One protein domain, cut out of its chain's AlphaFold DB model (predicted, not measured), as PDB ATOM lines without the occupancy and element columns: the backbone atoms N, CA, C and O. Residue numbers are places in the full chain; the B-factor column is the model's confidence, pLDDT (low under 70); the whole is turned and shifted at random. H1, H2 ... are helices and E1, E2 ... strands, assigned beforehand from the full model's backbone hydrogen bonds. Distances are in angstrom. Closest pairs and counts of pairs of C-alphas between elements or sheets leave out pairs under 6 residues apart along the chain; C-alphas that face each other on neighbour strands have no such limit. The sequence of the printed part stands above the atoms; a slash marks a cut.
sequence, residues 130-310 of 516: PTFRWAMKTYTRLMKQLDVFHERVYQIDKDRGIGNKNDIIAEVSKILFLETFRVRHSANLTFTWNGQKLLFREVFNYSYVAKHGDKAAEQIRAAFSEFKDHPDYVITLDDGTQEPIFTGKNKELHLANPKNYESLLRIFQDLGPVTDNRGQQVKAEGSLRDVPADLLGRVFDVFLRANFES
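What this domain is: This is residues 130 to 310 of the 516 residues of the protein "SAM-dependent methyltransferase" of Betaproteobacteria bacterium HGW-Betaproteobacteria-9 (UniProt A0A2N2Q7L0). The model is a rounded body of helices in which H1, H2 and H7 make an up-and-down bundle, each helix running against the one before it in the chain, while H6 packs on H1 and H2, and H4 packs on the side of H6 away from H1. H5 makes a corner with the end of H6 and packs beside the small hairpin E1 and E2; a second small hairpin, E3 and E4, lies at one far end of the body, and strand E5 at another. The printed part has 181 residues with seven named helices and five named strands, in the order H1, H2, E1, E2, H3, H4, H5, E3, E4, H6, E5, H7; each hairpin is a two-stranded antiparallel sheet. The class is mostly helix, and the whole is compact, with a radius of gyration of the C-alphas of 16.7 A and spans of 46 by 41 by 38 A.

How they stand to each other: H1, residues 132 to 155, is close to but not clearly touching H2, residues 165 to 184; their closest C-alphas, of His 150 and Ile 168, are 7.9 A apart. E1, residues 190 to 193, and E2, residues 196 to 199, form an antiparallel hairpin, in which N 191 and O 198 are 3.0 A apart, within hydrogen-bond range. H3, residues 200 to 203, touches H5, residues 214 to 227, the closest C-alphas being those of Val 203 and Ala 216 at 6.5 A. The closest C-alphas of E1 and H5, of Phe 191 and Ala 223, are 5.7 A apart. H4, residues 206 to 212, and H5 only just touch, with 3 pairs of C-alphas within 8 A, and only at the corner by their link, Val 209 and Ala 216 being closest at 5.2 A. E3, residues 234 to 236, and E4, residues 242 to 244, form the other antiparallel hairpin, with N 235 and O 243 within hydrogen-bond range at 2.9 A. The hub is H6, residues 258 to 269. H6 touches H4 at a shallow tilt of 26 degrees, opposite ways, closest at C-alphas 206 and 262, 4.7 A. H6 touches residues 142 to 153 of H1 at a shallow tilt of 12 degrees, opposite ways, closest at C-alphas 142 and 267, 6.5 A. With residues 264 to 269 alone it touches residues 172 to 179 of H2 at a steep tilt of 50 degrees, closest at C-alphas 179 and 268, 7.2 A. H5 and H6 touch only at their ends, C-alphas 214 and 258 being closest at 5.6 A. E5, residues 281 to 283, pairs with no named strand, but residues 274 to 275 pair with it, antiparallel. H7, residues 293 to 307, touches H1 at a shallow tilt of 26 degrees, the same way, closest at C-alphas 143 and 299, 5.9 A. Every O i to N i+4 pair is within hydrogen-bond range in H2, H4, H5, H6 and H7, and 19 of 20 are in H1; H3 is too short for such a pair.

Where its parts are: H1 begins at C-alpha 132, (14.179, -29.147, 36.179), and is 35.0 A long. H2 is 28.8 A, H5 20.1 A, H6 16.0 A and H7 21.4 A long. H7 ends at C-alpha 307, (16.206, -5.252, 48.785).

The domain as a whole: The two C-alphas farthest apart, of Asp 239 and Gln 280, are 50.7 A apart. The printed part has no cut. The links E4 to H6 and H6 to E5 are long. The mean pLDDT of the printed part is 88.1; 17 residues are under 70, among them residues 135 to 137 and 277 to 279.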
ATOM      1  N   PRO A 130      12.868 -34.456  37.091       69.94
ATOM      2  CA  PRO A 130      12.191 -34.653  35.813       69.94
ATOM      3  C   PRO A 130      11.587 -33.362  35.238       69.94
ATOM      4  O   PRO A 130      11.311 -33.312  34.041       69.94
ATOM      5  N   THR A 131      11.410 -32.326  36.060       76.12
ATOM      6  CA  THR A 131      10.822 -31.017  35.738       76.12
ATOM      7  C   THR A 131      11.809 -29.851  35.871       76.12
ATOM      8  O   THR A 131      11.408 -28.685  35.824       76.12
ATOM      9  N   PHE A 132      13.112 -30.135  35.987       65.44
ATOM     10  CA  PHE A 132      14.179 -29.147  36.179       65.44
ATOM     11  C   PHE A 132      14.067 -27.904  35.284       65.44
ATOM     12  O   PHE A 132      14.166 -26.774  35.767       65.44
ATOM     13  N   ARG A 133      13.822 -28.083  33.978       62.34
ATOM     14  CA  ARG A 133      13.708 -26.960  33.026       62.34
ATOM     15  C   ARG A 133      12.566 -26.012  33.382       62.34
ATOM     16  O   ARG A 133      12.733 -24.791  33.347       62.34
ATOM     17  N   TRP A 134      11.413 -26.573  33.739       78.69
ATOM     18  CA  TRP A 134      10.270 -25.792  34.193       78.69
ATOM     19  C   TRP A 134      10.586 -25.081  35.510       78.69
ATOM     20  O   TRP A 134      10.359 -23.877  35.629       78.69
ATOM     21  N   ALA A 135      11.181 -25.794  36.467       69.06
ATOM     22  CA  ALA A 135      11.552 -25.241  37.763       69.06
ATOM     23  C   ALA A 135      12.522 -24.057  37.634       69.06
ATOM     24  O   ALA A 135      12.336 -23.032  38.292       69.06
ATOM     25  N   MET A 136      13.513 -24.151  36.742       62.75
ATOM     26  CA  MET A 136      14.477 -23.078  36.503       62.75
ATOM     27  C   MET A 136      13.834 -21.857  35.830       62.75
ATOM     28  O   MET A 136      14.079 -20.720  36.237       62.75
ATOM     29  N   LYS A 137      12.939 -22.069  34.855       65.44
ATOM     30  CA  LYS A 137      12.143 -20.982  34.259       65.44
ATOM     31  C   LYS A 137      11.295 -20.273  35.318       65.44
ATOM     32  O   LYS A 137      11.238 -19.043  35.355       65.44
ATOM     33  N   THR A 138      10.655 -21.045  36.191       75.12
ATOM     34  CA  THR A 138       9.841 -20.526  37.291       75.12
ATOM     35  C   THR A 138      10.687 -19.734  38.282       75.12
ATOM     36  O   THR A 138      10.304 -18.620  38.626       75.12
ATOM     37  N   TYR A 139      11.860 -20.238  38.669       69.94
ATOM     38  CA  TYR A 139      12.834 -19.532  39.506       69.94
ATOM     39  C   TYR A 139      13.181 -18.143  38.940       69.94
ATOM     40  O   TYR A 139      12.994 -17.131  39.621       69.94
ATOM     41  N   THR A 140      13.599 -18.072  37.672       63.22
ATOM     42  CA  THR A 140      13.960 -16.804  37.016       63.22
ATOM     43  C   THR A 140      12.772 -15.847  36.936       63.22
ATOM     44  O   THR A 140      12.926 -14.643  37.154       63.22
ATOM     45  N   ARG A 141      11.570 -16.367  36.653       78.44
ATOM     46  CA  ARG A 141      10.334 -15.573  36.624       78.44
ATOM     47  C   ARG A 141      10.020 -14.980  37.999       78.44
ATOM     48  O   ARG A 141       9.747 -13.785  38.078       78.44
ATOM     49  N   LEU A 142      10.077 -15.791  39.057       79.94
ATOM     50  CA  LEU A 142       9.793 -15.361  40.429       79.94
ATOM     51  C   LEU A 142      10.730 -14.233  40.864       79.94
ATOM     52  O   LEU A 142      10.250 -13.222  41.365       79.94
ATOM     53  N   MET A 143      12.034 -14.362  40.601       73.00
ATOM     54  CA  MET A 143      13.005 -13.303  40.899       73.00
ATOM     55  C   MET A 143      12.648 -11.980  40.216       73.00
ATOM     56  O   MET A 143      12.429 -10.975  40.888       73.00
ATOM     57  N   LYS A 144      12.505 -12.000  38.882       74.56
ATOM     58  CA  LYS A 144      12.188 -10.800  38.090       74.56
ATOM     59  C   LYS A 144      10.904 -10.126  38.579       74.56
ATOM     60  O   LYS A 144      10.826  -8.904  38.648       74.56
ATOM     61  N   GLN A 145       9.879 -10.914  38.894       85.25
ATOM     62  CA  GLN A 145       8.590 -10.372  39.310       85.25
ATOM     63  C   GLN A 145       8.591  -9.838  40.746       85.25
ATOM     64  O   GLN A 145       7.904  -8.853  41.007       85.25
ATOM     65  N   LEU A 146       9.352 -10.445  41.660       85.75
ATOM     66  CA  LEU A 146       9.513  -9.931  43.020       85.75
ATOM     67  C   LEU A 146      10.266  -8.597  43.040       85.75
ATOM     68  O   LEU A 146       9.855  -7.695  43.767       85.75
ATOM     69  N   ASP A 147      11.287  -8.434  42.195       77.88
ATOM     70  CA  ASP A 147      11.987  -7.153  42.039       77.88
ATOM     71  C   ASP A 147      11.043  -6.069  41.494       77.88
ATOM     72  O   ASP A 147      10.964  -4.961  42.027       77.88
ATOM     73  N   VAL A 148      10.239  -6.406  40.478       85.12
ATOM     74  CA  VAL A 148       9.214  -5.493  39.947       85.12
ATOM     75  C   VAL A 148       8.173  -5.145  41.013       85.12
ATOM     76  O   VAL A 148       7.779  -3.984  41.125       85.12
ATOM     77  N   PHE A 149       7.712  -6.120  41.799       92.12
ATOM     78  CA  PHE A 149       6.783  -5.873  42.901       92.12
ATOM     79  C   PHE A 149       7.380  -4.901  43.924       92.12
ATOM     80  O   PHE A 149       6.720  -3.932  44.302       92.12
ATOM     81  N   HIS A 150       8.631  -5.133  44.327       85.88
ATOM     82  CA  HIS A 150       9.322  -4.302  45.303       85.88
ATOM     83  C   HIS A 150       9.455  -2.846  44.836       85.88
ATOM     84  O   HIS A 150       9.216  -1.931  45.615       85.88
ATOM     85  N   GLU A 151       9.735  -2.582  43.561       84.88
ATOM     86  CA  GLU A 151       9.744  -1.200  43.062       84.88
ATOM     87  C   GLU A 151       8.338  -0.580  43.033       84.88
ATOM     88  O   GLU A 151       8.124   0.575  43.421       84.88
ATOM     89  N   ARG A 152       7.333  -1.358  42.616       88.56
ATOM     90  CA  ARG A 152       5.953  -0.875  42.488       88.56
ATOM     91  C   ARG A 152       5.310  -0.524  43.822       88.56
ATOM     92  O   ARG A 152       4.582   0.469  43.871       88.56
ATOM     93  N   VAL A 153       5.566  -1.290  44.880       88.06
ATOM     94  CA  VAL A 153       4.945  -1.068  46.197       88.06
ATOM     95  C   VAL A 153       5.374   0.258  46.835       88.06
ATOM     96  O   VAL A 153       4.628   0.821  47.628       88.06
ATOM     97  N   TYR A 154       6.517   0.827  46.437       81.50
ATOM     98  CA  TYR A 154       6.948   2.153  46.898       81.50
ATOM     99  C   TYR A 154       6.500   3.300  45.995       81.50
ATOM    100  O   TYR A 154       6.332   4.426  46.471       81.50
ATOM    101  N   GLN A 155       6.306   3.048  44.702       83.19
ATOM    102  CA  GLN A 155       6.079   4.110  43.717       83.19
ATOM    103  C   GLN A 155       4.611   4.240  43.299       83.19
ATOM    104  O   GLN A 155       4.095   5.354  43.212       83.19
ATOM    105  N   ILE A 156       3.941   3.110  43.063       82.88
ATOM    106  CA  ILE A 156       2.624   3.037  42.418       82.88
ATOM    107  C   ILE A 156       1.570   2.568  43.419       82.88
ATOM    108  O   ILE A 156       0.611   3.283  43.704       82.88
ATOM    109  N   ASP A 157       1.768   1.380  43.984       84.12
ATOM    110  CA  ASP A 157       0.776   0.669  44.788       84.12
ATOM    111  C   ASP A 157       1.084   0.815  46.292       84.12
ATOM    112  O   ASP A 157       1.078  -0.152  47.053       84.12
ATOM    113  N   LYS A 158       1.349   2.062  46.716       84.69
ATOM    114  CA  LYS A 158       1.806   2.410  48.073       84.69
ATOM    115  C   LYS A 158       0.966   1.764  49.167       84.69
ATOM    116  O   LYS A 158      -0.251   1.954  49.221       84.69
ATOM    117  N   ASP A 159       1.640   1.075  50.080       85.44
ATOM    118  CA  ASP A 159       1.014   0.488  51.256       85.44
ATOM    119  C   ASP A 159       1.165   1.413  52.468       85.44
ATOM    120  O   ASP A 159       2.273   1.713  52.909       85.44
ATOM    121  N   ARG A 160       0.042   1.914  52.993       71.75
ATOM    122  CA  ARG A 160       0.043   2.899  54.089       71.75
ATOM    123  C   ARG A 160       0.463   2.295  55.437       71.75
ATOM    124  O   ARG A 160       0.710   3.060  56.363       71.75
ATOM    125  N   GLY A 161       0.522   0.964  55.545       63.94
ATOM    126  CA  GLY A 161       0.904   0.239  56.760       63.94
ATOM    127  C   GLY A 161       2.392  -0.107  56.871       63.94
ATOM    128  O   GLY A 161       2.789  -0.705  57.866       63.94
ATOM    129  N   ILE A 162       3.220   0.241  55.878       73.88
ATOM    130  CA  ILE A 162       4.615  -0.218  55.783       73.88
ATOM    131  C   ILE A 162       5.572   0.971  55.900       73.88
ATOM    132  O   ILE A 162       5.550   1.885  55.076       73.88
ATOM    133  N   GLY A 163       6.411   0.962  56.941       67.06
ATOM    134  CA  GLY A 163       7.262   2.099  57.298       67.06
ATOM    135  C   GLY A 163       8.598   2.160  56.553       67.06
ATOM    136  O   GLY A 163       9.113   3.254  56.324       67.06
ATOM    137  N   ASN A 164       9.182   1.015  56.179       75.25
ATOM    138  CA  ASN A 164      10.498   0.941  55.526       75.25
ATOM    139  C   ASN A 164      10.659  -0.302  54.612       75.25
ATOM    140  O   ASN A 164       9.753  -1.131  54.515       75.25
ATOM    141  N   LYS A 165      11.814  -0.432  53.934       77.94
ATOM    142  CA  LYS A 165      12.153  -1.569  53.044       77.94
ATOM    143  C   LYS A 165      12.253  -2.925  53.736       77.94
ATOM    144  O   LYS A 165      11.901  -3.950  53.164       77.94
ATOM    145  N   ASN A 166      12.672  -2.958  54.988       82.12
ATOM    146  CA  ASN A 166      12.771  -4.219  55.714       82.12
ATOM    147  C   ASN A 166      11.382  -4.715  56.156       82.12
ATOM    148  O   ASN A 166      11.160  -5.923  56.236       82.12
ATOM    149  N   ASP A 167      10.426  -3.805  56.364       84.69
ATOM    150  CA  ASP A 167       9.038  -4.165  56.657       84.69
ATOM    151  C   ASP A 167       8.362  -4.813  55.436       84.69
ATOM    152  O   ASP A 167       7.729  -5.855  55.594       84.69
ATOM    153  N   ILE A 168       8.546  -4.295  54.206       88.38
ATOM    154  CA  ILE A 168       7.959  -4.954  53.018       88.38
ATOM    155  C   ILE A 168       8.522  -6.360  52.829       88.38
ATOM    156  O   ILE A 168       7.775  -7.280  52.509       88.38
ATOM    157  N   ILE A 169       9.818  -6.551  53.078       88.38
ATOM    158  CA  ILE A 169      10.459  -7.864  53.008       88.38
ATOM    159  C   ILE A 169       9.783  -8.842  53.977       88.38
ATOM    160  O   ILE A 169       9.470  -9.974  53.596       88.38
ATOM    161  N   ALA A 170       9.511  -8.410  55.211       89.50
ATOM    162  CA  ALA A 170       8.804  -9.229  56.189       89.50
ATOM    163  C   ALA A 170       7.377  -9.571  55.726       89.50
ATOM    164  O   ALA A 170       6.942 -10.712  55.866       89.50
ATOM    165  N   GLU A 171       6.662  -8.623  55.120       92.69
ATOM    166  CA  GLU A 171       5.318  -8.866  54.592       92.69
ATOM    167  C   GLU A 171       5.310  -9.821  53.384       92.69
ATOM    168  O   GLU A 171       4.500 -10.750  53.345       92.69
ATOM    169  N   VAL A 172       6.249  -9.682  52.438       93.62
ATOM    170  CA  VAL A 172       6.422 -10.642  51.329       93.62
ATOM    171  C   VAL A 172       6.713 -12.041  51.871       93.62
ATOM    172  O   VAL A 172       6.131 -13.016  51.397       93.62
ATOM    173  N   SER A 173       7.552 -12.140  52.907       93.38
ATOM    174  CA  SER A 173       7.890 -13.406  53.568       93.38
ATOM    175  C   SER A 173       6.656 -14.104  54.152       93.38
ATOM    176  O   SER A 173       6.524 -15.319  54.031       93.38
ATOM    177  N   LYS A 174       5.715 -13.350  54.738       95.50
ATOM    178  CA  LYS A 174       4.456 -13.885  55.292       95.50
ATOM    179  C   LYS A 174       3.518 -14.405  54.201       95.50
ATOM    180  O   LYS A 174       2.921 -15.468  54.367       95.50
ATOM    181  N   ILE A 175       3.407 -13.697  53.074       96.75
ATOM    182  CA  ILE A 175       2.603 -14.158  51.928       96.75
ATOM    183  C   ILE A 175       3.228 -15.402  51.290       96.75
ATOM    184  O   ILE A 175       2.517 -16.360  50.992       96.75
ATOM    185  N   LEU A 176       4.551 -15.422  51.133       94.94
ATOM    186  CA  LEU A 176       5.276 -16.575  50.605       94.94
ATOM    187  C   LEU A 176       5.162 -17.797  51.536       94.94
ATOM    188  O   LEU A 176       4.941 -18.915  51.065       94.94
ATOM    189  N   PHE A 177       5.231 -17.582  52.854       95.19
ATOM    190  CA  PHE A 177       4.920 -18.601  53.856       95.19
ATOM    191  C   PHE A 177       3.502 -19.147  53.666       95.19
ATOM    192  O   PHE A 177       3.343 -20.356  53.540       95.19
ATOM    193  N   LEU A 178       2.482 -18.283  53.589       96.94
ATOM    194  CA  LEU A 178       1.094 -18.722  53.433       96.94
ATOM    195  C   LEU A 178       0.850 -19.474  52.129       96.94
ATOM    196  O   LEU A 178       0.095 -20.443  52.129       96.94
ATOM    197  N   GLU A 179       1.484 -19.076  51.028       96.75
ATOM    198  CA  GLU A 179       1.369 -19.816  49.775       96.75
ATOM    199  C   GLU A 179       2.016 -21.200  49.888       96.75
ATOM    200  O   GLU A 179       1.420 -22.202  49.490       96.75
ATOM    201  N   THR A 180       3.201 -21.279  50.494       94.06
ATOM    202  CA  THR A 180       3.888 -22.556  50.734       94.06
ATOM    203  C   THR A 180       3.066 -23.450  51.668       94.06
ATOM    204  O   THR A 180       2.890 -24.643  51.408       94.06
ATOM    205  N   PHE A 181       2.483 -22.862  52.713       95.44
ATOM    206  CA  PHE A 181       1.549 -23.511  53.622       95.44
ATOM    207  C   PHE A 181       0.334 -24.046  52.855       95.44
ATOM    208  O   PHE A 181       0.038 -25.240  52.924       95.44
ATOM    209  N   ARG A 182      -0.302 -23.203  52.029       96.56
ATOM    210  CA  ARG A 182      -1.463 -23.552  51.205       96.56
ATOM    211  C   ARG A 182      -1.200 -24.776  50.350       96.56
ATOM    212  O   ARG A 182      -2.038 -25.667  50.331       96.56
ATOM    213  N   VAL A 183      -0.069 -24.841  49.647       95.00
ATOM    214  CA  VAL A 183       0.230 -25.945  48.716       95.00
ATOM    215  C   VAL A 183       0.690 -27.227  49.420       95.00
ATOM    216  O   VAL A 183       0.592 -28.308  48.834       95.00
ATOM    217  N   ARG A 184       1.159 -27.135  50.671       92.75
ATOM    218  CA  ARG A 184       1.604 -28.288  51.472       92.75
ATOM    219  C   ARG A 184       0.512 -28.891  52.362       92.75
ATOM    220  O   ARG A 184       0.630 -30.062  52.702       92.75
ATOM    221  N   HIS A 185      -0.553 -28.148  52.655       94.94
ATOM    222  CA  HIS A 185      -1.655 -28.595  53.515       94.94
ATOM    223  C   HIS A 185      -2.909 -28.981  52.718       94.94
ATOM    224  O   HIS A 185      -3.033 -28.720  51.513       94.94
ATOM    225  N   SER A 186      -3.850 -29.622  53.421       94.44
ATOM    226  CA  SER A 186      -5.111 -30.128  52.873       94.44
ATOM    227  C   SER A 186      -5.839 -29.100  52.004       94.44
ATOM    228  O   SER A 186      -5.920 -27.913  52.329       94.44
ATOM    229  N   ALA A 187      -6.425 -29.571  50.902       94.31
ATOM    230  CA  ALA A 187      -7.234 -28.731  50.027       94.31
ATOM    231  C   ALA A 187      -8.490 -28.175  50.709       94.31
ATOM    232  O   ALA A 187      -8.945 -27.096  50.344       94.31
ATOM    233  N   ASN A 188      -8.976 -28.878  51.734       96.00
ATOM    234  CA  ASN A 188     -10.195 -28.557  52.471       96.00
ATOM    235  C   ASN A 188      -9.930 -27.745  53.746       96.00
ATOM    236  O   ASN A 188     -10.798 -27.670  54.612       96.00
ATOM    237  N   LEU A 189      -8.723 -27.192  53.909       96.38
ATOM    238  CA  LEU A 189      -8.379 -26.433  55.103       96.38
ATOM    239  C   LEU A 189      -9.223 -25.155  55.183       96.38
ATOM    240  O   LEU A 189      -9.257 -24.359  54.242       96.38
ATOM    241  N   THR A 190      -9.900 -24.958  56.310       97.62
ATOM    242  CA  THR A 190     -10.760 -23.794  56.558       97.62
ATOM    243  C   THR A 190     -10.186 -22.916  57.651       97.62
ATOM    244  O   THR A 190      -9.502 -23.436  58.522       97.62
ATOM    245  N   PHE A 191     -10.556 -21.638  57.647       97.62
ATOM    246  CA  PHE A 191     -10.302 -20.705  58.745       97.62
ATOM    247  C   PHE A 191     -11.575 -19.937  59.109       97.62
ATOM    248  O   PHE A 191     -12.542 -19.915  58.336       97.62
ATOM    249  N   THR A 192     -11.596 -19.324  60.290       97.38
ATOM    250  CA  THR A 192     -12.763 -18.583  60.787       97.38
ATOM    251  C   THR A 192     -12.622 -17.083  60.544       97.38
ATOM    252  O   THR A 192     -11.631 -16.464  60.918       97.38
ATOM    253  N   TRP A 193     -13.655 -16.462  59.972       97.06
ATOM    254  CA  TRP A 193     -13.747 -15.011  59.817       97.06
ATOM    255  C   TRP A 193     -15.176 -14.543  60.091       97.06
ATOM    256  O   TRP A 193     -16.120 -15.020  59.463       97.06
ATOM    257  N   ASN A 194     -15.351 -13.634  61.056       95.12
ATOM    258  CA  ASN A 194     -16.662 -13.120  61.483       95.12
ATOM    259  C   ASN A 194     -17.695 -14.227  61.786       95.12
ATOM    260  O   ASN A 194     -18.857 -14.142  61.398       95.12
ATOM    261  N   GLY A 195     -17.254 -15.299  62.456       93.50
ATOM    262  CA  GLY A 195     -18.097 -16.448  62.811       93.50
ATOM    263  C   GLY A 195     -18.427 -17.397  61.651       93.50
ATOM    264  O   GLY A 195     -19.106 -18.398  61.866       93.50
ATOM    265  N   GLN A 196     -17.945 -17.122  60.435       95.69
ATOM    266  CA  GLN A 196     -18.106 -17.987  59.268       95.69
ATOM    267  C   GLN A 196     -16.836 -18.806  59.025       95.69
ATOM    268  O   GLN A 196     -15.728 -18.281  59.120       95.69
ATOM    269  N   LYS A 197     -17.000 -20.084  58.663       97.44
ATOM    270  CA  LYS A 197     -15.898 -20.909  58.153       97.44
ATOM    271  C   LYS A 197     -15.731 -20.667  56.659       97.44
ATOM    272  O   LYS A 197     -16.677 -20.863  55.900       97.44
ATOM    273  N   LEU A 198     -14.534 -20.265  56.254       98.25
ATOM    274  CA  LEU A 198     -14.169 -20.010  54.864       98.25
ATOM    275  C   LEU A 198     -13.116 -21.014  54.407       98.25
ATOM    276  O   LEU A 198     -12.260 -21.419  55.194       98.25
ATOM    277  N   LEU A 199     -13.157 -21.400  53.132       98.19
ATOM    278  CA  LEU A 199     -12.151 -22.279  52.549       98.19
ATOM    279  C   LEU A 199     -10.879 -21.480  52.245       98.19
ATOM    280  O   LEU A 199     -10.909 -20.506  51.490       98.19
ATOM    281  N   PHE A 200      -9.742 -21.895  52.810       98.31
ATOM    282  CA  PHE A 200      -8.491 -21.142  52.693       98.31
ATOM    283  C   PHE A 200      -8.058 -20.960  51.238       98.31
ATOM    284  O   PHE A 200      -7.705 -19.858  50.828       98.31
ATOM    285  N   ARG A 201      -8.145 -22.023  50.430       96.94
ATOM    286  CA  ARG A 201      -7.723 -21.998  49.022       96.94
ATOM    287  C   ARG A 201      -8.598 -21.132  48.120       96.94
ATOM    288  O   ARG A 201      -8.103 -20.685  47.091       96.94
ATOM    289  N   GLU A 202      -9.857 -20.912  48.490       97.50
ATOM    290  CA  GLU A 202     -10.746 -20.004  47.757       97.50
ATOM    291  C   GLU A 202     -10.385 -18.550  48.032       97.50
ATOM    292  O   GLU A 202     -10.272 -17.763  47.097       97.50
ATOM    293  N   VAL A 203     -10.180 -18.202  49.305       98.06
ATOM    294  CA  VAL A 203      -9.886 -16.823  49.714       98.06
ATOM    295  C   VAL A 203      -8.458 -16.420  49.345       98.06
ATOM    296  O   VAL A 203      -8.238 -15.335  48.809       98.06
ATOM    297  N   PHE A 204      -7.477 -17.283  49.622       98.31
ATOM    298  CA  PHE A 204      -6.066 -17.045  49.319       98.31
ATOM    299  C   PHE A 204      -5.780 -17.359  47.846       98.31
ATOM    300  O   PHE A 204      -5.048 -18.288  47.502       98.31
ATOM    301  N   ASN A 205      -6.418 -16.595  46.963       98.19
ATOM    302  CA  ASN A 205      -6.333 -16.727  45.518       98.19
ATOM    303  C   ASN A 205      -6.299 -15.339  44.866       98.19
ATOM    304  O   ASN A 205      -7.119 -14.479  45.194       98.19
ATOM    305  N   TYR A 206      -5.391 -15.115  43.913       98.00
ATOM    306  CA  TYR A 206      -5.256 -13.796  43.279       98.00
ATOM    307  C   TYR A 206      -6.545 -13.317  42.587       98.00
ATOM    308  O   TYR A 206      -6.843 -12.126  42.608       98.00
ATOM    309  N   SER A 207      -7.337 -14.222  42.003       97.88
ATOM    310  CA  SER A 207      -8.607 -13.884  41.343       97.88
ATOM    311  C   SER A 207      -9.690 -13.523  42.356       97.88
ATOM    312  O   SER A 207     -10.497 -12.624  42.113       97.88
ATOM    313  N   TYR A 208      -9.690 -14.185  43.517       98.50
ATOM    314  CA  TYR A 208     -10.575 -13.832  44.623       98.50
ATOM    315  C   TYR A 208     -10.256 -12.428  45.141       98.50
ATOM    316  O   TYR A 208     -11.159 -11.602  45.270       98.50
ATOM    317  N   VAL A 209      -8.973 -12.121  45.359       98.25
ATOM    318  CA  VAL A 209      -8.536 -10.783  45.786       98.25
ATOM    319  C   VAL A 209      -8.907  -9.719  44.756       98.25
ATOM    320  O   VAL A 209      -9.492  -8.707  45.132       98.25
ATOM    321  N   ALA A 210      -8.671  -9.970  43.465       97.69
ATOM    322  CA  ALA A 210      -9.040  -9.040  42.395       97.69
ATOM    323  C   ALA A 210     -10.545  -8.705  42.394       97.69
ATOM    324  O   ALA A 210     -10.940  -7.577  42.102       97.69
ATOM    325  N   LYS A 211     -11.399  -9.674  42.749       98.19
ATOM    326  CA  LYS A 211     -12.858  -9.501  42.802       98.19
ATOM    327  C   LYS A 211     -13.352  -8.848  44.095       98.19
ATOM    328  O   LYS A 211     -14.349  -8.130  44.070       98.19
ATOM    329  N   HIS A 212     -12.715  -9.146  45.225       98.00
ATOM    330  CA  HIS A 212     -13.238  -8.821  46.554       98.00
ATOM    331  C   HIS A 212     -12.461  -7.718  47.291       98.00
ATOM    332  O   HIS A 212     -12.948  -7.235  48.313       98.00
ATOM    333  N   GLY A 213     -11.308  -7.282  46.772       97.19
ATOM    334  CA  GLY A 213     -10.562  -6.120  47.259       97.19
ATOM    335  C   GLY A 213     -10.246  -6.192  48.754       97.19
ATOM    336  O   GLY A 213      -9.737  -7.200  49.245       97.19
ATOM    337  N   ASP A 214     -10.582  -5.126  49.487       96.50
ATOM    338  CA  ASP A 214     -10.289  -4.977  50.920       96.50
ATOM    339  C   ASP A 214     -10.848  -6.124  51.773       96.50
ATOM    340  O   ASP A 214     -10.179  -6.598  52.694       96.50
ATOM    341  N   LYS A 215     -12.030  -6.649  51.421       97.38
ATOM    342  CA  LYS A 215     -12.623  -7.799  52.117       97.38
ATOM    343  C   LYS A 215     -11.712  -9.024  52.042       97.38
ATOM    344  O   LYS A 215     -11.544  -9.722  53.038       97.38
ATOM    345  N   ALA A 216     -11.120  -9.290  50.877       97.75
ATOM    346  CA  ALA A 216     -10.192 -10.406  50.733       97.75
ATOM    347  C   ALA A 216      -8.917 -10.174  51.549       97.75
ATOM    348  O   ALA A 216      -8.445 -11.100  52.201       97.75
ATOM    349  N   ALA A 217      -8.391  -8.945  51.574       96.56
ATOM    350  CA  ALA A 217      -7.230  -8.607  52.397       96.56
ATOM    351  C   ALA A 217      -7.496  -8.859  53.896       96.56
ATOM    352  O   ALA A 217      -6.675  -9.476  54.573       96.56
ATOM    353  N   GLU A 218      -8.666  -8.466  54.412       97.00
ATOM    354  CA  GLU A 218      -9.080  -8.756  55.793       97.00
ATOM    355  C   GLU A 218      -9.196 -10.255  56.079       97.00
ATOM    356  O   GLU A 218      -8.715 -10.733  57.107       97.00
ATOM    357  N   GLN A 219      -9.804 -11.011  55.167       98.06
ATOM    358  CA  GLN A 219      -9.938 -12.458  55.315       98.06
ATOM    359  C   GLN A 219      -8.576 -13.163  55.268       98.06
ATOM    360  O   GLN A 219      -8.340 -14.080  56.048       98.06
ATOM    361  N   ILE A 220      -7.652 -12.717  54.411       98.25
ATOM    362  CA  ILE A 220      -6.284 -13.252  54.357       98.25
ATOM    363  C   ILE A 220      -5.529 -12.956  55.658       98.25
ATOM    364  O   ILE A 220      -4.819 -13.831  56.150       98.25
ATOM    365  N   ARG A 221      -5.700 -11.770  56.261       97.00
ATOM    366  CA  ARG A 221      -5.128 -11.471  57.588       97.00
ATOM    367  C   ARG A 221      -5.680 -12.401  58.672       97.00
ATOM    368  O   ARG A 221      -4.910 -12.877  59.503       97.00
ATOM    369  N   ALA A 222      -6.973 -12.719  58.635       97.19
ATOM    370  CA  ALA A 222      -7.561 -13.697  59.551       97.19
ATOM    371  C   ALA A 222      -7.000 -15.113  59.329       97.19
ATOM    372  O   ALA A 222      -6.613 -15.769  60.293       97.19
ATOM    373  N   ALA A 223      -6.863 -15.549  58.072       97.75
ATOM    374  CA  ALA A 223      -6.225 -16.824  57.742       97.75
ATOM    375  C   ALA A 223      -4.767 -16.881  58.234       97.75
ATOM    376  O   ALA A 223      -4.353 -17.877  58.822       97.75
ATOM    377  N   PHE A 224      -3.999 -15.798  58.055       97.38
ATOM    378  CA  PHE A 224      -2.645 -15.685  58.600       97.38
ATOM    379  C   PHE A 224      -2.631 -15.867  60.118       97.38
ATOM    380  O   PHE A 224      -1.851 -16.664  60.632       97.38
ATOM    381  N   SER A 225      -3.516 -15.156  60.822       95.56
ATOM    382  CA  SER A 225      -3.611 -15.219  62.279       95.56
ATOM    383  C   SER A 225      -3.947 -16.618  62.795       95.56
ATOM    384  O   SER A 225      -3.523 -16.953  63.898       95.56
ATOM    385  N   GLU A 226      -4.699 -17.416  62.036       95.25
ATOM    386  CA  GLU A 226      -5.052 -18.788  62.408       95.25
ATOM    387  C   GLU A 226      -3.909 -19.775  62.118       95.25
ATOM    388  O   GLU A 226      -3.599 -20.630  62.945       95.25
ATOM    389  N   PHE A 227      -3.241 -19.651  60.967       95.69
ATOM    390  CA  PHE A 227      -2.264 -20.649  60.512       95.69
ATOM    391  C   PHE A 227      -0.820 -20.396  60.951       95.69
ATOM    392  O   PHE A 227      -0.009 -21.321  60.919       95.69
ATOM    393  N   LYS A 228      -0.475 -19.184  61.392       93.06
ATOM    394  CA  LYS A 228       0.886 -18.853  61.857       93.06
ATOM    395  C   LYS A 228       1.367 -19.698  63.048       93.06
ATOM    396  O   LYS A 228       2.572 -19.841  63.229       93.06
ATOM    397  N   ASP A 229       0.441 -20.251  63.831       92.94
ATOM    398  CA  ASP A 229       0.728 -21.071  65.017       92.94
ATOM    399  C   ASP A 229       0.529 -22.577  64.737       92.94
ATOM    400  O   ASP A 229       0.429 -23.383  65.663       92.94
ATOM    401  N   HIS A 230       0.441 -22.980  63.462       96.00
ATOM    402  CA  HIS A 230       0.244 -24.381  63.093       96.00
ATOM    403  C   HIS A 230       1.399 -25.261  63.612       96.00
ATOM    404  O   HIS A 230       2.563 -24.887  63.426       96.00
ATOM    405  N   PRO A 231       1.122 -26.450  64.193       95.19
ATOM    406  CA  PRO A 231       2.137 -27.293  64.829       95.19
ATOM    407  C   PRO A 231       3.346 -27.610  63.950       95.19
ATOM    408  O   PRO A 231       4.459 -27.673  64.463       95.19
ATOM    409  N   ASP A 232       3.169 -27.748  62.637       94.69
ATOM    410  CA  ASP A 232       4.251 -28.020  61.674       94.69
ATOM    411  C   ASP A 232       5.341 -26.936  61.636       94.69
ATOM    412  O   ASP A 232       6.459 -27.208  61.207       94.69
ATOM    413  N   TYR A 233       5.048 -25.731  62.128       95.00
ATOM    414  CA  TYR A 233       5.959 -24.581  62.135       95.00
ATOM    415  C   TYR A 233       6.269 -24.074  63.549       95.00
ATOM    416  O   TYR A 233       6.828 -22.991  63.713       95.00
ATOM    417  N   VAL A 234       5.902 -24.849  64.572       95.50
ATOM    418  CA  VAL A 234       6.310 -24.608  65.960       95.50
ATOM    419  C   VAL A 234       7.598 -25.375  66.227       95.50
ATOM    420  O   VAL A 234       7.634 -26.598  66.068       95.50
ATOM    421  N   ILE A 235       8.658 -24.676  66.614       95.25
ATOM    422  CA  ILE A 235       9.923 -25.296  67.016       95.25
ATOM    423  C   ILE A 235       9.883 -25.646  68.504       95.25
ATOM    424  O   ILE A 235       9.190 -24.983  69.274       95.25
ATOM    425  N   THR A 236      10.664 -26.649  68.901       95.31
ATOM    426  CA  THR A 236      10.919 -26.975  70.310       95.31
ATOM    427  C   THR A 236      12.411 -26.810  70.574       95.31
ATOM    428  O   THR A 236      13.234 -27.475  69.937       95.31
ATOM    429  N   LEU A 237      12.758 -25.904  71.482       92.94
ATOM    430  CA  LEU A 237      14.128 -25.655  71.918       92.94
ATOM    431  C   LEU A 237      14.601 -26.749  72.885       92.94
ATOM    432  O   LEU A 237      13.813 -27.562  73.370       92.94
ATOM    433  N   ASP A 238      15.903 -26.783  73.163       88.06
ATOM    434  CA  ASP A 238      16.516 -27.829  73.993       88.06
ATOM    435  C   ASP A 238      16.036 -27.797  75.459       88.06
ATOM    436  O   ASP A 238      16.080 -28.816  76.144       88.06
ATOM    437  N   ASP A 239      15.529 -26.657  75.933       90.75
ATOM    438  CA  ASP A 239      14.908 -26.502  77.254       90.75
ATOM    439  C   ASP A 239      13.408 -26.870  77.277       90.75
ATOM    440  O   ASP A 239      12.750 -26.750  78.311       90.75
ATOM    441  N   GLY A 240      12.860 -27.322  76.144       92.88
ATOM    442  CA  GLY A 240      11.447 -27.655  75.968       92.88
ATOM    443  C   GLY A 240      10.555 -26.469  75.593       92.88
ATOM    444  O   GLY A 240       9.365 -26.675  75.345       92.88
ATOM    445  N   THR A 241      11.094 -25.248  75.511       93.88
ATOM    446  CA  THR A 241      10.334 -24.063  75.093       93.88
ATOM    447  C   THR A 241       9.827 -24.233  73.664       93.88
ATOM    448  O   THR A 241      10.578 -24.615  72.764       93.88
ATOM    449  N   GLN A 242       8.544 -23.936  73.445       95.38
ATOM    450  CA  GLN A 242       7.920 -23.974  72.125       95.38
ATOM    451  C   GLN A 242       7.742 -22.569  71.559       95.38
ATOM    452  O   GLN A 242       7.188 -21.696  72.229       95.38
ATOM    453  N   GLU A 243       8.151 -22.363  70.306       93.62
ATOM    454  CA  GLU A 243       8.004 -21.073  69.629       93.62
ATOM    455  C   GLU A 243       7.410 -21.222  68.221       93.62
ATOM    456  O   GLU A 243       7.895 -22.040  67.436       93.62
ATOM    457  N   PRO A 244       6.380 -20.433  67.859       93.81
ATOM    458  CA  PRO A 244       5.846 -20.419  66.502       93.81
ATOM    459  C   PRO A 244       6.803 -19.706  65.540       93.81
ATOM    460  O   PRO A 244       7.641 -18.897  65.942       93.81
ATOM    461  N   ILE A 245       6.633 -19.941  64.241       93.69
ATOM    462  CA  ILE A 245       7.469 -19.343  63.191       93.69
ATOM    463  C   ILE A 245       7.497 -17.803  63.212       93.69
ATOM    464  O   ILE A 245       8.546 -17.218  62.937       93.69
ATOM    465  N   PHE A 246       6.396 -17.143  63.596       93.44
ATOM    466  CA  PHE A 246       6.309 -15.680  63.700       93.44
ATOM    467  C   PHE A 246       6.192 -15.215  65.159       93.44
ATOM    468  O   PHE A 246       5.231 -15.547  65.854       93.44
ATOM    469  N   THR A 247       7.135 -14.382  65.609       86.75
ATOM    470  CA  THR A 247       7.167 -13.808  66.968       86.75
ATOM    471  C   THR A 247       7.153 -12.274  66.959       86.75
ATOM    472  O   THR A 247       7.214 -11.647  65.897       86.75
ATOM    473  N   GLY A 248       6.947 -11.697  68.153       85.44
ATOM    474  CA  GLY A 248       6.859 -10.255  68.432       85.44
ATOM    475  C   GLY A 248       6.198  -9.442  67.332       85.44
ATOM    476  O   GLY A 248       5.021  -9.665  67.042       85.44
ATOM    477  N   LYS A 249       6.924  -8.500  66.720       82.50
ATOM    478  CA  LYS A 249       6.317  -7.569  65.746       82.50
ATOM    479  C   LYS A 249       5.894  -8.210  64.417       82.50
ATOM    480  O   LYS A 249       5.201  -7.580  63.626       82.50
ATOM    481  N   ASN A 250       6.307  -9.449  64.150       85.69
ATOM    482  CA  ASN A 250       5.968 -10.168  62.923       85.69
ATOM    483  C   ASN A 250       4.764 -11.109  63.076       85.69
ATOM    484  O   ASN A 250       4.412 -11.781  62.109       85.69
ATOM    485  N   LYS A 251       4.114 -11.137  64.251       90.12
ATOM    486  CA  LYS A 251       2.933 -11.976  64.540       90.12
ATOM    487  C   LYS A 251       1.695 -11.643  63.709       90.12
ATOM    488  O   LYS A 251       0.778 -12.457  63.655       90.12
ATOM    489  N   GLU A 252       1.663 -10.475  63.083       91.75
ATOM    490  CA  GLU A 252       0.530  -9.993  62.298       91.75
ATOM    491  C   GLU A 252       0.959  -9.657  60.867       91.75
ATOM    492  O   GLU A 252       2.123  -9.344  60.611       91.75
ATOM    493  N   LEU A 253       0.015  -9.748  59.931       93.25
ATOM    494  CA  LEU A 253       0.184  -9.371  58.529       93.25
ATOM    495  C   LEU A 253      -0.376  -7.955  58.336       93.25
ATOM    496  O   LEU A 253      -1.563  -7.730  58.567       93.25
ATOM    497  N   HIS A 254       0.470  -7.019  57.907       91.31
ATOM    498  CA  HIS A 254       0.192  -5.578  57.910       91.31
ATOM    499  C   HIS A 254      -0.018  -4.967  56.525       91.31
ATOM    500  O   HIS A 254      -0.349  -3.783  56.444       91.31
ATOM    501  N   LEU A 255       0.143  -5.733  55.437       91.19
ATOM    502  CA  LEU A 255      -0.244  -5.263  54.102       91.19
ATOM    503  C   LEU A 255      -1.686  -4.736  54.133       91.19
ATOM    504  O   LEU A 255      -2.612  -5.440  54.538       91.19
ATOM    505  N   ALA A 256      -1.888  -3.487  53.726       89.50
ATOM    506  CA  ALA A 256      -3.197  -2.845  53.737       89.50
ATOM    507  C   ALA A 256      -3.814  -2.789  52.338       89.50
ATOM    508  O   ALA A 256      -5.027  -2.920  52.206       89.50
ATOM    509  N   ASN A 257      -3.002  -2.607  51.293       93.31
ATOM    510  CA  ASN A 257      -3.495  -2.400  49.935       93.31
ATOM    511  C   ASN A 257      -3.795  -3.747  49.240       93.31
ATOM    512  O   ASN A 257      -2.862  -4.512  48.972       93.31
ATOM    513  N   PRO A 258      -5.056  -4.042  48.861       95.06
ATOM    514  CA  PRO A 258      -5.427  -5.312  48.230       95.06
ATOM    515  C   PRO A 258      -4.705  -5.575  46.901       95.06
ATOM    516  O   PRO A 258      -4.490  -6.731  46.544       95.06
ATOM    517  N   LYS A 259      -4.245  -4.537  46.190       95.19
ATOM    518  CA  LYS A 259      -3.444  -4.715  44.966       95.19
ATOM    519  C   LYS A 259      -2.096  -5.382  45.228       95.19
ATOM    520  O   LYS A 259      -1.595  -6.101  44.364       95.19
ATOM    521  N   ASN A 260      -1.514  -5.167  46.409       95.62
ATOM    522  CA  ASN A 260      -0.256  -5.805  46.784       95.62
ATOM    523  C   ASN A 260      -0.462  -7.299  47.047       95.62
ATOM    524  O   ASN A 260       0.339  -8.111  46.589       95.62
ATOM    525  N   TYR A 261      -1.582  -7.666  47.679       97.06
ATOM    526  CA  TYR A 261      -2.004  -9.062  47.806       97.06
ATOM    527  C   TYR A 261      -2.232  -9.706  46.438       97.06
ATOM    528  O   TYR A 261      -1.658 -10.754  46.163       97.06
ATOM    529  N   GLU A 262      -3.026  -9.080  45.566       97.50
ATOM    530  CA  GLU A 262      -3.290  -9.594  44.215       97.50
ATOM    531  C   GLU A 262      -1.985  -9.828  43.446       97.50
ATOM    532  O   GLU A 262      -1.796 -10.895  42.861       97.50
ATOM    533  N   SER A 263      -1.074  -8.850  43.482       97.00
ATOM    534  CA  SER A 263       0.211  -8.914  42.786       97.00
ATOM    535  C   SER A 263       1.071 -10.064  43.304       97.00
ATOM    536  O   SER A 263       1.487 -10.907  42.514       97.00
ATOM    537  N   LEU A 264       1.292 -10.148  44.621       97.25
ATOM    538  CA  LEU A 264       2.094 -11.217  45.226       97.25
ATOM    539  C   LEU A 264       1.485 -12.602  44.985       97.25
ATOM    540  O   LEU A 264       2.187 -13.526  44.579       97.25
ATOM    541  N   LEU A 265       0.171 -12.750  45.175       98.31
ATOM    542  CA  LEU A 265      -0.508 -14.019  44.924       98.31
ATOM    543  C   LEU A 265      -0.405 -14.424  43.456       98.31
ATOM    544  O   LEU A 265      -0.161 -15.592  43.174       98.31
ATOM    545  N   ARG A 266      -0.529 -13.484  42.512       97.44
ATOM    546  CA  ARG A 266      -0.359 -13.792  41.087       97.44
ATOM    547  C   ARG A 266       1.061 -14.261  40.786       97.44
ATOM    548  O   ARG A 266       1.223 -15.246  40.073       97.44
ATOM    549  N   ILE A 267       2.079 -13.620  41.367       96.31
ATOM    550  CA  ILE A 267       3.480 -14.047  41.224       96.31
ATOM    551  C   ILE A 267       3.638 -15.507  41.654       96.31
ATOM    552  O   ILE A 267       4.243 -16.291  40.922       96.31
ATOM    553  N   PHE A 268       3.066 -15.894  42.794       96.50
ATOM    554  CA  PHE A 268       3.282 -17.229  43.351       96.50
ATOM    555  C   PHE A 268       2.334 -18.321  42.834       96.50
ATOM    556  O   PHE A 268       2.685 -19.498  42.901       96.50
ATOM    557  N   GLN A 269       1.154 -17.961  42.325       96.88
ATOM    558  CA  GLN A 269       0.117 -18.920  41.927       96.88
ATOM    559  C   GLN A 269       0.001 -19.098  40.412       96.88
ATOM    560  O   GLN A 269      -0.340 -20.186  39.959       96.88
ATOM    561  N   ASP A 270       0.292 -18.066  39.615       95.19
ATOM    562  CA  ASP A 270       0.186 -18.123  38.153       95.19
ATOM    563  C   ASP A 270       1.487 -18.646  37.524       95.19
ATOM    564  O   ASP A 270       2.226 -17.926  36.849       95.19
ATOM    565  N   LEU A 271       1.832 -19.902  37.828       91.50
ATOM    566  CA  LEU A 271       3.090 -20.520  37.385       91.50
ATOM    567  C   LEU A 271       2.989 -21.186  36.001       91.50
ATOM    568  O   LEU A 271       3.998 -21.640  35.459       91.50
ATOM    569  N   GLY A 272       1.786 -21.245  35.424       90.75
ATOM    570  CA  GLY A 272       1.514 -21.981  34.191       90.75
ATOM    571  C   GLY A 272       1.656 -23.505  34.348       90.75
ATOM    572  O   GLY A 272       1.815 -24.007  35.461       90.75
ATOM    573  N   PRO A 273       1.581 -24.267  33.246       91.62
ATOM    574  CA  PRO A 273       1.655 -25.725  33.279       91.62
ATOM    575  C   PRO A 273       3.057 -26.226  33.630       91.62
ATOM    576  O   PRO A 273       4.046 -25.677  33.144       91.62
ATOM    577  N   VAL A 274       3.141 -27.299  34.425       88.56
ATOM    578  CA  VAL A 274       4.418 -27.972  34.711       88.56
ATOM    579  C   VAL A 274       4.773 -28.845  33.520       88.56
ATOM    580  O   VAL A 274       3.964 -29.679  33.101       88.56
ATOM    581  N   THR A 275       5.983 -28.668  32.997       76.81
ATOM    582  CA  THR A 275       6.524 -29.501  31.922       76.81
ATOM    583  C   THR A 275       7.703 -30.325  32.415       76.81
ATOM    584  O   THR A 275       8.502 -29.851  33.224       76.81
ATOM    585  N   ASP A 276       7.842 -31.536  31.890       76.69
ATOM    586  CA  ASP A 276       9.065 -32.309  32.052       76.69
ATOM    587  C   ASP A 276      10.238 -31.673  31.278       76.69
ATOM    588  O   ASP A 276      10.098 -30.688  30.541       76.69
ATOM    589  N   ASN A 277      11.423 -32.265  31.408       69.06
ATOM    590  CA  ASN A 277      12.628 -31.815  30.713       69.06
ATOM    591  C   ASN A 277      12.571 -31.992  29.183       69.06
ATOM    592  O   ASN A 277      13.445 -31.478  28.485       69.06
ATOM    593  N   ARG A 278      11.552 -32.676  28.647       66.00
ATOM    594  CA  ARG A 278      11.273 -32.828  27.210       66.00
ATOM    595  C   ARG A 278      10.259 -31.797  26.700       66.00
ATOM    596  O   ARG A 278       9.967 -31.777  25.508       66.00
ATOM    597  N   GLY A 279       9.741 -30.937  27.578       64.38
ATOM    598  CA  GLY A 279       8.706 -29.956  27.255       64.38
ATOM    599  C   GLY A 279       7.293 -30.545  27.219       64.38
ATOM    600  O   GLY A 279       6.362 -29.853  26.814       64.38
ATOM    601  N   GLN A 280       7.109 -31.797  27.645       75.88
ATOM    602  CA  GLN A 280       5.791 -32.412  27.739       75.88
ATOM    603  C   GLN A 280       5.110 -31.967  29.024       75.88
ATOM    604  O   GLN A 280       5.703 -31.969  30.101       75.88
ATOM    605  N   GLN A 281       3.846 -31.582  28.917       90.31
ATOM    606  CA  GLN A 281       3.063 -31.171  30.068       90.31
ATOM    607  C   GLN A 281       2.769 -32.371  30.976       90.31
ATOM    608  O   GLN A 281       2.103 -33.317  30.566       90.31
ATOM    609  N   VAL A 282       3.223 -32.296  32.227       92.75
ATOM    610  CA  VAL A 282       2.968 -33.311  33.265       92.75
ATOM    611  C   VAL A 282       1.904 -32.862  34.265       92.75
ATOM    612  O   VAL A 282       1.310 -33.689  34.953       92.75
ATOM    613  N   LYS A 283       1.623 -31.553  34.332       94.88
ATOM    614  CA  LYS A 283       0.577 -30.980  35.187       94.88
ATOM    615  C   LYS A 283      -0.066 -29.761  34.531       94.88
ATOM    616  O   LYS A 283       0.621 -28.929  33.939       94.88
ATOM    617  N   ALA A 284      -1.387 -29.643  34.672       93.62
ATOM    618  CA  ALA A 284      -2.175 -28.527  34.140       93.62
ATOM    619  C   ALA A 284      -1.720 -27.166  34.687       93.62
ATOM    620  O   ALA A 284      -1.509 -26.233  33.921       93.62
ATOM    621  N   GLU A 285      -1.523 -27.097  36.002       92.69
ATOM    622  CA  GLU A 285      -1.165 -25.881  36.724       92.69
ATOM    623  C   GLU A 285      -0.084 -26.198  37.757       92.69
ATOM    624  O   GLU A 285      -0.243 -27.082  38.606       92.69
ATOM    625  N   GLY A 286       1.033 -25.486  37.661       92.50
ATOM    626  CA  GLY A 286       2.128 -25.550  38.610       92.50
ATOM    627  C   GLY A 286       1.841 -24.758  39.875       92.50
ATOM    628  O   GLY A 286       1.054 -23.818  39.909       92.50
ATOM    629  N   SER A 287       2.519 -25.154  40.937       95.12
ATOM    630  CA  SER A 287       2.466 -24.534  42.253       95.12
ATOM    631  C   SER A 287       3.868 -24.489  42.850       95.12
ATOM    632  O   SER A 287       4.767 -25.184  42.375       95.12
ATOM    633  N   LEU A 288       4.064 -23.735  43.935       93.25
ATOM    634  CA  LEU A 288       5.365 -23.721  44.613       93.25
ATOM    635  C   LEU A 288       5.787 -25.114  45.119       93.25
ATOM    636  O   LEU A 288       6.972 -25.355  45.289       93.25
ATOM    637  N   ARG A 289       4.854 -26.060  45.311       91.94
ATOM    638  CA  ARG A 289       5.191 -27.448  45.676       91.94
ATOM    639  C   ARG A 289       5.958 -28.181  44.574       91.94
ATOM    640  O   ARG A 289       6.694 -29.109  44.881       91.94
ATOM    641  N   ASP A 290       5.766 -27.781  43.322       90.50
ATOM    642  CA  ASP A 290       6.425 -28.389  42.166       90.50
ATOM    643  C   ASP A 290       7.811 -27.760  41.910       90.50
ATOM    644  O   ASP A 290       8.546 -28.219  41.044       90.50
ATOM    645  N   VAL A 291       8.180 -26.701  42.645       84.19
ATOM    646  CA  VAL A 291       9.509 -26.085  42.573       84.19
ATOM    647  C   VAL A 291      10.407 -26.716  43.646       84.19
ATOM    648  O   VAL A 291      10.030 -26.709  44.822       84.19
ATOM    649  N   PRO A 292      11.610 -27.206  43.296       81.38
ATOM    650  CA  PRO A 292      12.586 -27.699  44.260       81.38
ATOM    651  C   PRO A 292      12.826 -26.713  45.404       81.38
ATOM    652  O   PRO A 292      13.047 -25.518  45.184       81.38
ATOM    653  N   ALA A 293      12.827 -27.226  46.634       80.69
ATOM    654  CA  ALA A 293      12.946 -26.415  47.846       80.69
ATOM    655  C   ALA A 293      14.223 -25.550  47.854       80.69
ATOM    656  O   ALA A 293      14.183 -24.382  48.240       80.69
ATOM    657  N   ASP A 294      15.330 -26.079  47.326       70.75
ATOM    658  CA  ASP A 294      16.605 -25.361  47.222       70.75
ATOM    659  C   ASP A 294      16.535 -24.192  46.218       70.75
ATOM    660  O   ASP A 294      17.247 -23.197  46.355       70.75
ATOM    661  N   LEU A 295      15.687 -24.275  45.184       69.25
ATOM    662  CA  LEU A 295      15.439 -23.148  44.275       69.25
ATOM    663  C   LEU A 295      14.570 -22.082  44.948       69.25
ATOM    664  O   LEU A 295      14.889 -20.901  44.831       69.25
ATOM    665  N   LEU A 296      13.532 -22.470  45.695       80.38
ATOM    666  CA  LEU A 296      12.695 -21.522  46.447       80.38
ATOM    667  C   LEU A 296      13.488 -20.766  47.516       80.38
ATOM    668  O   LEU A 296      13.375 -19.542  47.598       80.38
ATOM    669  N   GLY A 297      14.332 -21.472  48.276       72.69
ATOM    670  CA  GLY A 297      15.261 -20.851  49.221       72.69
ATOM    671  C   GLY A 297      16.153 -19.821  48.529       72.69
ATOM    672  O   GLY A 297      16.253 -18.687  48.983       72.69
ATOM    673  N   ARG A 298      16.710 -20.156  47.354       71.88
ATOM    674  CA  ARG A 298      17.524 -19.224  46.554       71.88
ATOM    675  C   ARG A 298      16.751 -18.005  46.048       71.88
ATOM    676  O   ARG A 298      17.325 -16.918  46.057       71.88
ATOM    677  N   VAL A 299      15.493 -18.149  45.611       73.94
ATOM    678  CA  VAL A 299      14.652 -16.990  45.230       73.94
ATOM    679  C   VAL A 299      14.548 -16.028  46.407       73.94
ATOM    680  O   VAL A 299      14.779 -14.831  46.243       73.94
ATOM    681  N   PHE A 300      14.236 -16.560  47.589       81.06
ATOM    682  CA  PHE A 300      14.086 -15.763  48.796       81.06
ATOM    683  C   PHE A 300      15.399 -15.079  49.188       81.06
ATOM    684  O   PHE A 300      15.432 -13.868  49.376       81.06
ATOM    685  N   ASP A 301      16.503 -15.821  49.198       71.12
ATOM    686  CA  ASP A 301      17.846 -15.322  49.496       71.12
ATOM    687  C   ASP A 301      18.279 -14.171  48.566       71.12
ATOM    688  O   ASP A 301      18.887 -13.197  49.012       71.12
ATOM    689  N   VAL A 302      17.990 -14.276  47.263       69.81
ATOM    690  CA  VAL A 302      18.307 -13.215  46.295       69.81
ATOM    691  C   VAL A 302      17.406 -12.003  46.502       69.81
ATOM    692  O   VAL A 302      17.917 -10.885  46.558       69.81
ATOM    693  N   PHE A 303      16.102 -12.220  46.683       77.38
ATOM    694  CA  PHE A 303      15.150 -11.151  46.975       77.38
ATOM    695  C   PHE A 303      15.536 -10.376  48.244       77.38
ATOM    696  O   PHE A 303      15.532  -9.146  48.235       77.38
ATOM    697  N   LEU A 304      15.930 -11.082  49.310       79.62
ATOM    698  CA  LEU A 304      16.451 -10.479  50.534       79.62
ATOM    699  C   LEU A 304      17.682  -9.623  50.240       79.62
ATOM    700  O   LEU A 304      17.697  -8.441  50.565       79.62
ATOM    701  N   ARG A 305      18.705 -10.191  49.593       72.44
ATOM    702  CA  ARG A 305      19.965  -9.481  49.322       72.44
ATOM    703  C   ARG A 305      19.794  -8.238  48.457       72.44
ATOM    704  O   ARG A 305      20.490  -7.256  48.689       72.44
ATOM    705  N   ALA A 306      18.905  -8.282  47.469       69.06
ATOM    706  CA  ALA A 306      18.675  -7.161  46.563       69.06
ATOM    707  C   ALA A 306      17.992  -5.972  47.258       69.06
ATOM    708  O   ALA A 306      18.253  -4.823  46.906       69.06
ATOM    709  N   ASN A 307      17.138  -6.245  48.249       76.19
ATOM    710  CA  ASN A 307      16.206  -5.252  48.785       76.19
ATOM    711  C   ASN A 307      16.476  -4.853  50.242       76.19
ATOM    712  O   ASN A 307      15.962  -3.831  50.702       76.19
ATOM    713  N   PHE A 308      17.274  -5.631  50.975       79.44
ATOM    714  CA  PHE A 308      17.569  -5.374  52.380       79.44
ATOM    715  C   PHE A 308      18.390  -4.093  52.559       79.44
ATOM    716  O   PHE A 308      19.452  -3.918  51.958       79.44
ATOM    717  N   GLU A 309      17.926  -3.197  53.431       72.88
ATOM    718  CA  GLU A 309      18.649  -1.970  53.759       72.88
ATOM    719  C   GLU A 309      19.434  -2.114  55.063       72.88
ATOM    720  O   GLU A 309      18.875  -2.078  56.160       72.88
ATOM    721  N   SER A 310      20.763  -2.156  54.946       65.38
ATOM    722  CA  SER A 310      21.717  -2.234  56.065       65.38
ATOM    723  C   SER A 310      21.867  -0.940  56.887       65.38
ATOM    724  O   SER A 310      22.821  -0.798  57.647       65.38
TER     725      SER A 310